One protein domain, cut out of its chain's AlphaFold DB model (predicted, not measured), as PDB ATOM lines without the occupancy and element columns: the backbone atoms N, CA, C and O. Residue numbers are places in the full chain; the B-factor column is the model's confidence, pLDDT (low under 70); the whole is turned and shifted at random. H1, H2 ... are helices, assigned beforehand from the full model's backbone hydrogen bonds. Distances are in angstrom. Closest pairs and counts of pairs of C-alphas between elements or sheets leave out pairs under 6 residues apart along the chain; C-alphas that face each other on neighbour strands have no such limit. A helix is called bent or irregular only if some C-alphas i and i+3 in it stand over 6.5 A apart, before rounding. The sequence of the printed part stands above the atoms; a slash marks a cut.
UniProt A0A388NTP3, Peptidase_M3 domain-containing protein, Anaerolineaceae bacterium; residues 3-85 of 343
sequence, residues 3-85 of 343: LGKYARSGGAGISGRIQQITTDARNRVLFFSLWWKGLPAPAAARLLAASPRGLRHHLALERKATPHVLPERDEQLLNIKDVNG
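What this domain is: This is residues 3 to 85 of the 343 residues of the protein "Peptidase_M3 domain-containing protein" of Anaerolineaceae bacterium (UniProt A0A388NTP3). One long bent helix, H1, makes the length of this domain, and its last arm, H1b, meets a short helical hairpin, H2 and H3, that stands crosswise at that end like a small head. After the hairpin the chain folds back, and H4 runs beside the later part of the long arm H1a, opposite ways and only near it, while residues 3 to 15 stick out free. The printed part has 83 residues with four named helices in the order H1, H2, H3, H4 and no named strand; the class is all helix. The whole is only just extended, close to loose, with a radius of gyration of the C-alphas of 18.0 A, and its C-alphas span 61 by 29 by 17 A.

Where its parts are: H1, residues 3 to 38, was assigned as one helix by its hydrogen bonds but is bent, with C-alphas 28 and 31 7.2 A apart. Its arm H1a, residues 3 to 28, begins at C-alpha 3 at (228.025, 206.782, 222.216) and is 38.8 A long from first to last C-alpha. Its arm H1b takes residues 31 to 38 and ends at C-alpha 38 at (185.009, 175.302, 220.218). H2 takes residues 41 to 50. H3 takes residues 53 to 64, 18.0 A from first to last C-alpha, and is irregular, with C-alphas 54 and 57 7.1 A apart. H4, residues 72 to 84, is 19.5 A long and ends at C-alpha 84 at (212.304, 182.046, 226.597).

How they stand to each other: H1a and H1b stand at a steep tilt of 47 degrees. H1b touches H3, which meets it with residues 62 to 63 alone; the closest C-alphas, of Lys 37 and Arg 63, are 5.4 A apart, and the tilt of 68 degrees is only just steep. H2 and H3 form a helical hairpin and touch, opposite ways at a shallow tilt of 18 degrees, H3 with residues 56 to 60 alone; their closest C-alphas, of Leu 48 and Arg 56, are 5.9 A apart. H4 and H1a are close but not clearly touching, opposite ways at a shallow tilt of 6 degrees, the closest C-alphas being those of Asn 27 and Gln 76, 6.7 A apart. H2 and H4 are apart. Every O i to N i+4 pair is within hydrogen-bond range in H1b and H2; in H1a it is 16 of 22, in H3 6 of 8 and in H4 7 of 9.

The domain as a whole: The two C-alphas farthest apart are those of Leu 3 and Pro 42, at 62.1 A. Without residues 3 to 15 the body spans 40 by 24 by 16 A. The links H1 to H2 and H2 to H3 are tight, and H3 to H4 is short. The printed part has no cut. The mean pLDDT of the printed part is 83.8, and residues 3 to 12 are under 70.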
ATOM      1  N   LEU A   3     229.464 206.639 222.516       24.17
ATOM      2  CA  LEU A   3     228.025 206.782 222.216       24.17
ATOM      3  C   LEU A   3     227.451 205.693 221.283       24.17
ATOM      4  O   LEU A   3     226.260 205.397 221.320       24.17
ATOM      5  N   GLY A   4     228.292 205.009 220.501       26.02
ATOM      6  CA  GLY A   4     227.854 203.952 219.578       26.02
ATOM      7  C   GLY A   4     227.572 202.590 220.230       26.02
ATOM      8  O   GLY A   4     227.095 201.678 219.552       26.02
ATOM      9  N   LYS A   5     227.898 202.382 221.514       28.83
ATOM     10  CA  LYS A   5     227.593 201.120 222.224       28.83
ATOM     11  C   LYS A   5     226.223 201.157 222.921       28.83
ATOM     12  O   LYS A   5     225.541 200.139 222.911       28.83
ATOM     13  N   TYR A   6     225.766 202.320 223.392       26.70
ATOM     14  CA  TYR A   6     224.482 202.458 224.102       26.70
ATOM     15  C   TYR A   6     223.240 202.466 223.195       26.70
ATOM     16  O   TYR A   6     222.187 201.981 223.597       26.70
ATOM     17  N   ALA A   7     223.347 202.899 221.934       32.84
ATOM     18  CA  ALA A   7     222.220 202.810 220.995       32.84
ATOM     19  C   ALA A   7     221.825 201.352 220.653       32.84
ATOM     20  O   ALA A   7     220.696 201.083 220.245       32.84
ATOM     21  N   ARG A   8     222.745 200.392 220.836       48.97
ATOM     22  CA  ARG A   8     222.550 198.976 220.481       48.97
ATOM     23  C   ARG A   8     221.782 198.176 221.536       48.97
ATOM     24  O   ARG A   8     221.054 197.260 221.165       48.97
ATOM     25  N   SER A   9     221.881 198.539 222.817       50.47
ATOM     26  CA  SER A   9     221.085 197.922 223.890       50.47
ATOM     27  C   SER A   9     219.640 198.434 223.909       50.47
ATOM     28  O   SER A   9     218.724 197.658 224.173       50.47
ATOM     29  N   GLY A  10     219.414 199.700 223.539       56.88
ATOM     30  CA  GLY A  10     218.076 200.301 223.481       56.88
ATOM     31  C   GLY A  10     217.143 199.633 222.462       56.88
ATOM     32  O   GLY A  10     216.012 199.293 222.797       56.88
ATOM     33  N   GLY A  11     217.613 199.372 221.236       61.78
ATOM     34  CA  GLY A  11     216.793 198.742 220.188       61.78
ATOM     35  C   GLY A  11     216.410 197.284 220.483       61.78
ATOM     36  O   GLY A  11     215.268 196.878 220.253       61.78
ATOM     37  N   ALA A  12     217.342 196.508 221.047       65.00
ATOM     38  CA  ALA A  12     217.070 195.146 221.508       65.00
ATOM     39  C   ALA A  12     216.107 195.143 222.708       65.00
ATOM     40  O   ALA A  12     215.150 194.370 222.723       65.00
ATOM     41  N   GLY A  13     216.296 196.065 223.659       75.44
ATOM     42  CA  GLY A  13     215.398 196.242 224.803       75.44
ATOM     43  C   GLY A  13     213.976 196.637 224.395       75.44
ATOM     44  O   GLY A  13     213.011 196.065 224.897       75.44
ATOM     45  N   ILE A  14     213.822 197.556 223.435       81.19
ATOM     46  CA  ILE A  14     212.510 197.933 222.884       81.19
ATOM     47  C   ILE A  14     211.853 196.739 222.186       81.19
ATOM     48  O   ILE A  14     210.678 196.472 222.424       81.19
ATOM     49  N   SER A  15     212.600 195.992 221.369       75.81
ATOM     50  CA  SER A  15     212.067 194.816 220.666       75.81
ATOM     51  C   SER A  15     211.581 193.743 221.646       75.81
ATOM     52  O   SER A  15     210.478 193.225 221.482       75.81
ATOM     53  N   GLY A  16     212.354 193.476 222.705       77.50
ATOM     54  CA  GLY A  16     211.959 192.560 223.776       77.50
ATOM     55  C   GLY A  16     210.698 193.024 224.509       77.50
ATOM     56  O   GLY A  16     209.768 192.242 224.692       77.50
ATOM     57  N   ARG A  17     210.599 194.320 224.843       81.62
ATOM     58  CA  ARG A  17     209.388 194.894 225.460       81.62
ATOM     59  C   ARG A  17     208.163 194.790 224.551       81.62
ATOM     60  O   ARG A  17     207.093 194.426 225.026       81.62
ATOM     61  N   ILE A  18     208.306 195.071 223.255       86.00
ATOM     62  CA  ILE A  18     207.217 194.919 222.276       86.00
ATOM     63  C   ILE A  18     206.782 193.453 222.187       86.00
ATOM     64  O   ILE A  18     205.582 193.178 222.150       86.00
ATOM     65  N   GLN A  19     207.730 192.513 222.178       79.31
ATOM     66  CA  GLN A  19     207.428 191.082 222.151       79.31
ATOM     67  C   GLN A  19     206.665 190.641 223.404       79.31
ATOM     68  O   GLN A  19     205.682 189.910 223.276       79.31
ATOM     69  N   GLN A  20     207.049 191.142 224.581       81.12
ATOM     70  CA  GLN A  20     206.329 190.888 225.829       81.12
ATOM     71  C   GLN A  20     204.897 191.434 225.768       81.12
ATOM     72  O   GLN A  20     203.947 190.667 225.885       81.12
ATOM     73  N   ILE A  21     204.733 192.727 225.456       88.88
ATOM     74  CA  ILE A  21     203.414 193.379 225.353       88.88
ATOM     75  C   ILE A  21     202.517 192.655 224.342       88.88
ATOM     76  O   ILE A  21     201.333 192.435 224.590       88.88
ATOM     77  N   THR A  22     203.075 192.257 223.197       84.75
ATOM     78  CA  THR A  22     202.321 191.545 222.156       84.75
ATOM     79  C   THR A  22     201.907 190.148 222.619       84.75
ATOM     80  O   THR A  22     200.814 189.696 222.283       84.75
ATOM     81  N   THR A  23     202.751 189.462 223.391       81.25
ATOM     82  CA  THR A  23     202.434 188.144 223.961       81.25
ATOM     83  C   THR A  23     201.332 188.256 225.011       81.25
ATOM     84  O   THR A  23     200.354 187.513 224.948       81.25
ATOM     85  N   ASP A  24     201.417 189.247 225.899       86.62
ATOM     86  CA  ASP A  24     200.396 189.505 226.917       86.62
ATOM     87  C   ASP A  24     199.046 189.853 226.273       86.62
ATOM     88  O   ASP A  24     198.002 189.317 226.655       86.62
ATOM     89  N   ALA A  25     199.060 190.698 225.235       88.81
ATOM     90  CA  ALA A  25     197.867 191.032 224.464       88.81
ATOM     91  C   ALA A  25     197.263 189.800 223.771       88.81
ATOM     92  O   ALA A  25     196.048 189.614 223.823       88.81
ATOM     93  N   ARG A  26     198.092 188.935 223.165       83.94
ATOM     94  CA  ARG A  26     197.642 187.676 222.544       83.94
ATOM     95  C   ARG A  26     196.994 186.739 223.555       83.94
ATOM     96  O   ARG A  26     195.919 186.222 223.272       83.94
ATOM     97  N   ASN A  27     197.597 186.564 224.728       84.44
ATOM     98  CA  ASN A  27     197.043 185.713 225.781       84.44
ATOM     99  C   ASN A  27     195.696 186.251 226.290       84.44
ATOM    100  O   ASN A  27     194.762 185.478 226.478       84.44
ATOM    101  N   ARG A  28     195.550 187.577 226.422       87.38
ATOM    102  CA  ARG A  28     194.281 188.216 226.815       87.38
ATOM    103  C   ARG A  28     193.141 188.007 225.821       87.38
ATOM    104  O   ARG A  28     191.991 187.998 226.238       87.38
ATOM    105  N   VAL A  29     193.438 187.868 224.528       89.31
ATOM    106  CA  VAL A  29     192.420 187.640 223.482       89.31
ATOM    107  C   VAL A  29     192.316 186.176 223.048       89.31
ATOM    108  O   VAL A  29     191.485 185.851 222.200       89.31
ATOM    109  N   LEU A  30     193.127 185.282 223.628       87.31
ATOM    110  CA  LEU A  30     193.173 183.864 223.265       87.31
ATOM    111  C   LEU A  30     191.812 183.186 223.454       87.31
ATOM    112  O   LEU A  30     191.395 182.411 222.588       87.31
ATOM    113  N   PHE A  31     191.091 183.553 224.522       89.25
ATOM    114  CA  PHE A  31     189.757 183.030 224.819       89.25
ATOM    115  C   PHE A  31     188.813 183.150 223.615       89.25
ATOM    116  O   PHE A  31     188.040 182.235 223.360       89.25
ATOM    117  N   PHE A  32     188.891 184.240 222.837       91.31
ATOM    118  CA  PHE A  32     187.996 184.457 221.702       91.31
ATOM    119  C   PHE A  32     188.258 183.456 220.576       91.31
ATOM    120  O   PHE A  32     187.316 182.869 220.048       91.31
ATOM    121  N   SER A  33     189.529 183.222 220.233       89.44
ATOM    122  CA  SER A  33     189.904 182.255 219.194       89.44
ATOM    123  C   SER A  33     189.542 180.825 219.617       89.44
ATOM    124  O   SER A  33     189.029 180.052 218.808       89.44
ATOM    125  N   LEU A  34     189.750 180.477 220.892       90.12
ATOM    126  CA  LEU A  34     189.399 179.158 221.431       90.12
ATOM    127  C   LEU A  34     187.886 178.950 221.509       90.12
ATOM    128  O   LEU A  34     187.389 177.939 221.017       90.12
ATOM    129  N   TRP A  35     187.146 179.931 222.029       93.50
ATOM    130  CA  TRP A  35     185.684 179.948 222.007       93.50
ATOM    131  C   TRP A  35     185.161 179.776 220.578       93.50
ATOM    132  O   TRP A  35     184.351 178.888 220.317       93.50
ATOM    133  N   TRP A  36     185.686 180.560 219.631       94.69
ATOM    134  CA  TRP A  36     185.289 180.504 218.228       94.69
ATOM    135  C   TRP A  36     185.509 179.120 217.612       94.69
ATOM    136  O   TRP A  36     184.646 178.628 216.879       94.69
ATOM    137  N   LYS A  37     186.635 178.469 217.915       92.50
ATOM    138  CA  LYS A  37     186.962 177.118 217.429       92.50
ATOM    139  C   LYS A  37     186.164 176.022 218.135       92.50
ATOM    140  O   LYS A  37     185.849 175.027 217.485       92.50
ATOM    141  N   GLY A  38     185.800 176.227 219.401       91.00
ATOM    142  CA  GLY A  38     185.009 175.302 220.218       91.00
ATOM    143  C   GLY A  38     183.506 175.308 219.926       91.00
ATOM    144  O   GLY A  38     182.808 174.372 220.308       91.00
ATOM    145  N   LEU A  39     182.983 176.322 219.224       93.69
ATOM    146  CA  LEU A  39     181.558 176.369 218.880       93.69
ATOM    147  C   LEU A  39     181.121 175.162 218.021       93.69
ATOM    148  O   LEU A  39     181.795 174.856 217.020       93.69
ATOM    149  N   PRO A  40     179.943 174.563 218.311       94.19
ATOM    150  CA  PRO A  40     179.330 173.551 217.458       94.19
ATOM    151  C   PRO A  40     179.146 174.048 216.022       94.19
ATOM    152  O   PRO A  40     178.848 175.225 215.790       94.19
ATOM    153  N   ALA A  41     179.275 173.141 215.050       92.44
ATOM    154  CA  ALA A  41     179.224 173.488 213.629       92.44
ATOM    155  C   ALA A  41     177.968 174.296 213.221       92.44
ATOM    156  O   ALA A  41     178.142 175.297 212.520       92.44
ATOM    157  N   PRO A  42     176.739 173.982 213.694       95.88
ATOM    158  CA  PRO A  42     175.553 174.774 213.352       95.88
ATOM    159  C   PRO A  42     175.610 176.215 213.880       95.88
ATOM    160  O   PRO A  42     175.288 177.165 213.162       95.88
ATOM    161  N   ALA A  43     176.075 176.402 215.119       95.31
ATOM    162  CA  ALA A  43     176.203 177.723 215.731       95.31
ATOM    163  C   ALA A  43     177.260 178.572 215.009       95.31
ATOM    164  O   ALA A  43     177.018 179.740 214.693       95.31
ATOM    165  N   ALA A  44     178.405 177.968 214.686       94.38
ATOM    166  CA  ALA A  44     179.471 178.629 213.945       94.38
ATOM    167  C   ALA A  44     179.043 179.002 212.519       94.38
ATOM    168  O   ALA A  44     179.335 180.108 212.067       94.38
ATOM    169  N   ALA A  45     178.309 178.127 211.822       94.50
ATOM    170  CA  ALA A  45     177.785 178.406 210.486       94.50
ATOM    171  C   ALA A  45     176.834 179.614 210.489       94.50
ATOM    172  O   ALA A  45     176.972 180.511 209.652       94.50
ATOM    173  N   ARG A  46     175.934 179.693 211.479       95.94
ATOM    174  CA  ARG A  46     175.032 180.840 211.671       95.94
ATOM    175  C   ARG A  46     175.806 182.147 211.874       95.94
ATOM    176  O   ARG A  46     175.506 183.149 211.228       95.94
ATOM    177  N   LEU A  47     176.825 182.139 212.736       94.81
ATOM    178  CA  LEU A  47     177.653 183.322 213.002       94.81
ATOM    179  C   LEU A  47     178.533 183.707 211.802       94.81
ATOM    180  O   LEU A  47     178.652 184.891 211.487       94.81
ATOM    181  N   LEU A  48     179.089 182.735 211.069       94.38
ATOM    182  CA  LEU A  48     179.820 182.983 209.820       94.38
ATOM    183  C   LEU A  48     178.928 183.647 208.767       94.38
ATOM    184  O   LEU A  48     179.368 184.594 208.106       94.38
ATOM    185  N   ALA A  49     177.681 183.190 208.622       93.69
ATOM    186  CA  ALA A  49     176.723 183.765 207.683       93.69
ATOM    187  C   ALA A  49     176.387 185.227 208.025       93.69
ATOM    188  O   ALA A  49     176.346 186.071 207.125       93.69
ATOM    189  N   ALA A  50     176.239 185.538 209.317       94.56
ATOM    190  CA  ALA A  50     175.993 186.891 209.816       94.56
ATOM    191  C   ALA A  50     177.248 187.792 209.827       94.56
ATOM    192  O   ALA A  50     177.131 189.016 209.861       94.56
ATOM    193  N   SER A  51     178.454 187.213 209.781       93.44
ATOM    194  CA  SER A  51     179.706 187.970 209.888       93.44
ATOM    195  C   SER A  51     179.938 188.935 208.710       93.44
ATOM    196  O   SER A  51     179.563 188.629 207.563       93.44
ATOM    197  N   PRO A  52     180.615 190.080 208.950       94.12
ATOM    198  CA  PRO A  52     181.032 190.988 207.889       94.12
ATOM    199  C   PRO A  52     181.857 190.264 206.822       94.12
ATOM    200  O   PRO A  52     182.756 189.482 207.138       94.12
ATOM    201  N   ARG A  53     181.611 190.578 205.542       89.38
ATOM    202  CA  ARG A  53     182.300 189.936 204.403       89.38
ATOM    203  C   ARG A  53     183.830 189.957 204.535       89.38
ATOM    204  O   ARG A  53     184.472 188.981 204.165       89.38
ATOM    205  N   GLY A  54     184.397 191.034 205.089       87.94
ATOM    206  CA  GLY A  54     185.844 191.180 205.289       87.94
ATOM    207  C   GLY A  54     186.451 190.234 206.334       87.94
ATOM    208  O   GLY A  54     187.632 189.921 206.238       87.94
ATOM    209  N   LEU A  55     185.657 189.744 207.293       89.94
ATOM    210  CA  LEU A  55     186.116 188.859 208.374       89.94
ATOM    211  C   LEU A  55     185.756 187.392 208.138       89.94
ATOM    212  O   LEU A  55     186.407 186.506 208.683       89.94
ATOM    213  N   ARG A  56     184.753 187.121 207.297       92.94
ATOM    214  CA  ARG A  56     184.231 185.770 207.055       92.94
ATOM    215  C   ARG A  56     185.310 184.764 206.661       92.94
ATOM    216  O   ARG A  56     185.331 183.662 207.193       92.94
ATOM    217  N   HIS A  57     186.205 185.141 205.747       91.19
ATOM    218  CA  HIS A  57     187.294 184.261 205.318       91.19
ATOM    219  C   HIS A  57     188.280 183.974 206.458       91.19
ATOM    220  O   HIS A  57     188.652 182.824 206.656       91.19
ATOM    221  N   HIS A  58     188.651 184.994 207.236       90.69
ATOM    222  CA  HIS A  58     189.548 184.833 208.380       90.69
ATOM    223  C   HIS A  58     188.950 183.902 209.443       90.69
ATOM    224  O   HIS A  58     189.597 182.941 209.847       90.69
ATOM    225  N   LEU A  59     187.687 184.122 209.816       93.38
ATOM    226  CA  LEU A  59     186.970 183.280 210.777       93.38
ATOM    227  C   LEU A  59     186.805 181.837 210.275       93.38
ATOM    228  O   LEU A  59     186.910 180.894 211.058       93.38
ATOM    229  N   ALA A  60     186.565 181.648 208.975       93.00
ATOM    230  CA  ALA A  60     186.497 180.320 208.374       93.00
ATOM    231  C   ALA A  60     187.865 179.617 208.383       93.00
ATOM    232  O   ALA A  60     187.927 178.424 208.671       93.00
ATOM    233  N   LEU A  61     188.948 180.349 208.101       92.25
ATOM    234  CA  LEU A  61     190.314 179.830 208.132       92.25
ATOM    235  C   LEU A  61     190.722 179.403 209.547       92.25
ATOM    236  O   LEU A  61     191.236 178.301 209.712       92.25
ATOM    237  N   GLU A  62     190.422 180.210 210.570       91.38
ATOM    238  CA  GLU A  62     190.723 179.854 211.963       91.38
ATOM    239  C   GLU A  62     190.107 178.510 212.376       91.38
ATOM    240  O   GLU A  62     190.743 177.731 213.086       91.38
ATOM    241  N   ARG A  63     188.892 178.204 211.905       92.88
ATOM    242  CA  ARG A  63     188.216 176.935 212.214       92.88
ATOM    243  C   ARG A  63     188.820 175.726 211.511       92.88
ATOM    244  O   ARG A  63     188.610 174.607 211.965       92.88
ATOM    245  N   LYS A  64     189.597 175.910 210.438       92.00
ATOM    246  CA  LYS A  64     190.313 174.782 209.820       92.00
ATOM    247  C   LYS A  64     191.378 174.206 210.758       92.00
ATOM    248  O   LYS A  64     191.709 173.034 210.638       92.00
ATOM    249  N   ALA A  65     191.875 175.006 211.705       89.94
ATOM    250  CA  ALA A  65     192.845 174.579 212.708       89.94
ATOM    251  C   ALA A  65     192.218 173.900 213.938       89.94
ATOM    252  O   ALA A  65     192.967 173.386 214.763       89.94
ATOM    253  N   THR A  66     190.883 173.858 214.074       91.62
ATOM    254  CA  THR A  66     190.189 173.249 215.227       91.62
ATOM    255  C   THR A  66     190.693 171.842 215.597       91.62
ATOM    256  O   THR A  66     190.888 171.616 216.787       91.62
ATOM    257  N   PRO A  67     190.976 170.914 214.655       91.81
ATOM    258  CA  PRO A  67     191.478 169.576 215.000       91.81
ATOM    259  C   PRO A  67     192.861 169.558 215.669       91.81
ATOM    260  O   PRO A  67     193.276 168.522 216.174       91.81
ATOM    261  N   HIS A  68     193.583 170.680 215.632       93.50
ATOM    262  CA  HIS A  68     194.975 170.812 216.062       93.50
ATOM    263  C   HIS A  68     195.155 171.794 217.231       93.50
ATOM    264  O   HIS A  68     196.283 172.178 217.564       93.50
ATOM    265  N   VAL A  69     194.043 172.247 217.814       91.38
ATOM    266  CA  VAL A  69     194.030 173.150 218.966       91.38
ATOM    267  C   VAL A  69     194.096 172.350 220.255       91.38
ATOM    268  O   VAL A  69     193.401 171.348 220.413       91.38
ATOM    269  N   LEU A  70     194.936 172.817 221.171       91.44
ATOM    270  CA  LEU A  70     195.111 172.235 222.494       91.44
ATOM    271  C   LEU A  70     194.181 172.921 223.511       91.44
ATOM    272  O   LEU A  70     193.644 174.000 223.234       91.44
ATOM    273  N   PRO A  71     193.974 172.326 224.697       90.75
ATOM    274  CA  PRO A  71     193.307 173.002 225.803       90.75
ATOM    275  C   PRO A  71     193.917 174.382 226.091       90.75
ATOM    276  O   PRO A  71     195.123 174.580 225.961       90.75
ATOM    277  N   GLU A  72     193.096 175.339 226.533       86.50
ATOM    278  CA  GLU A  72     193.523 176.736 226.727       86.50
ATOM    279  C   GLU A  72     194.780 176.872 227.594       86.50
ATOM    280  O   GLU A  72     195.681 177.646 227.273       86.50
ATOM    281  N   ARG A  73     194.854 176.101 228.684       88.69
ATOM    282  CA  ARG A  73     196.005 176.115 229.591       88.69
ATOM    283  C   ARG A  73     197.284 175.627 228.916       88.69
ATOM    284  O   ARG A  73     198.335 176.210 229.168       88.69
ATOM    285  N   ASP A  74     197.188 174.640 228.034       91.62
ATOM    286  CA  ASP A  74     198.333 174.101 227.301       91.62
ATOM    287  C   ASP A  74     198.820 175.104 226.248       91.62
ATOM    288  O   ASP A  74     200.019 175.352 226.141       91.62
ATOM    289  N   GLU A  75     197.900 175.766 225.537       89.06
ATOM    290  CA  GLU A  75     198.236 176.846 224.596       89.06
ATOM    291  C   GLU A  75     198.926 178.024 225.306       89.06
ATOM    292  O   GLU A  75     199.938 178.547 224.834       89.06
ATOM    293  N   GLN A  76     198.414 178.431 226.474       87.19
ATOM    294  CA  GLN A  76     199.037 179.473 227.297       87.19
ATOM    295  C   GLN A  76     200.433 179.055 227.776       87.19
ATOM    296  O   GLN A  76     201.370 179.856 227.713       87.19
ATOM    297  N   LEU A  77     200.587 177.809 228.235       90.62
ATOM    298  CA  LEU A  77     201.864 177.275 228.703       90.62
ATOM    299  C   LEU A  77     202.910 177.261 227.582       90.62
ATOM    300  O   LEU A  77     204.034 177.716 227.807       90.62
ATOM    301  N   LEU A  78     202.538 176.796 226.385       91.44
ATOM    302  CA  LEU A  78     203.408 176.809 225.208       91.44
ATOM    303  C   LEU A  78     203.836 178.236 224.855       91.44
ATOM    304  O   LEU A  78     205.033 178.495 224.748       91.44
ATOM    305  N   ASN A  79     202.898 179.189 224.791       86.25
ATOM    306  CA  ASN A  79     203.215 180.595 224.509       86.25
ATOM    307  C   ASN A  79     204.232 181.176 225.503       86.25
ATOM    308  O   ASN A  79     205.165 181.870 225.099       86.25
ATOM    309  N   ILE A  80     204.071 180.896 226.800       86.94
ATOM    310  CA  ILE A  80     204.986 181.377 227.847       86.94
ATOM    311  C   ILE A  80     206.369 180.731 227.702       86.94
ATOM    312  O   ILE A  80     207.393 181.412 227.822       86.94
ATOM    313  N   LYS A  81     206.420 179.420 227.444       91.44
ATOM    314  CA  LYS A  81     207.678 178.671 227.329       91.44
ATOM    315  C   LYS A  81     208.448 179.037 226.066       91.44
ATOM    316  O   LYS A  81     209.661 179.212 226.147       91.44
ATOM    317  N   ASP A  82     207.776 179.238 224.940       90.38
ATOM    318  CA  ASP A  82     208.420 179.520 223.655       90.38
ATOM    319  C   ASP A  82     209.160 180.850 223.617       90.38
ATOM    320  O   ASP A  82     210.188 180.952 222.942       90.38
ATOM    321  N   VAL A  83     208.675 181.869 224.336       84.81
ATOM    322  CA  VAL A  83     209.340 183.181 224.430       84.81
ATOM    323  C   VAL A  83     210.780 183.022 224.917       84.81
ATOM    324  O   VAL A  83     211.697 183.529 224.271       84.81
ATOM    325  N   ASN A  84     210.984 182.264 225.997       85.69
ATOM    326  CA  ASN A  84     212.304 182.046 226.597       85.69
ATOM    327  C   ASN A  84     212.994 180.758 226.114       85.69
ATOM    328  O   ASN A  84     214.188 180.582 226.337       85.69
ATOM    329  N   GLY A  85     212.259 179.863 225.455       91.75
ATOM    330  CA  GLY A  85     212.758 178.627 224.865       91.75
ATOM    331  C   GLY A  85     213.167 178.828 223.410       91.75
ATOM    332  O   GLY A  85     214.223 179.388 223.106       91.75
TER     333      GLY A  85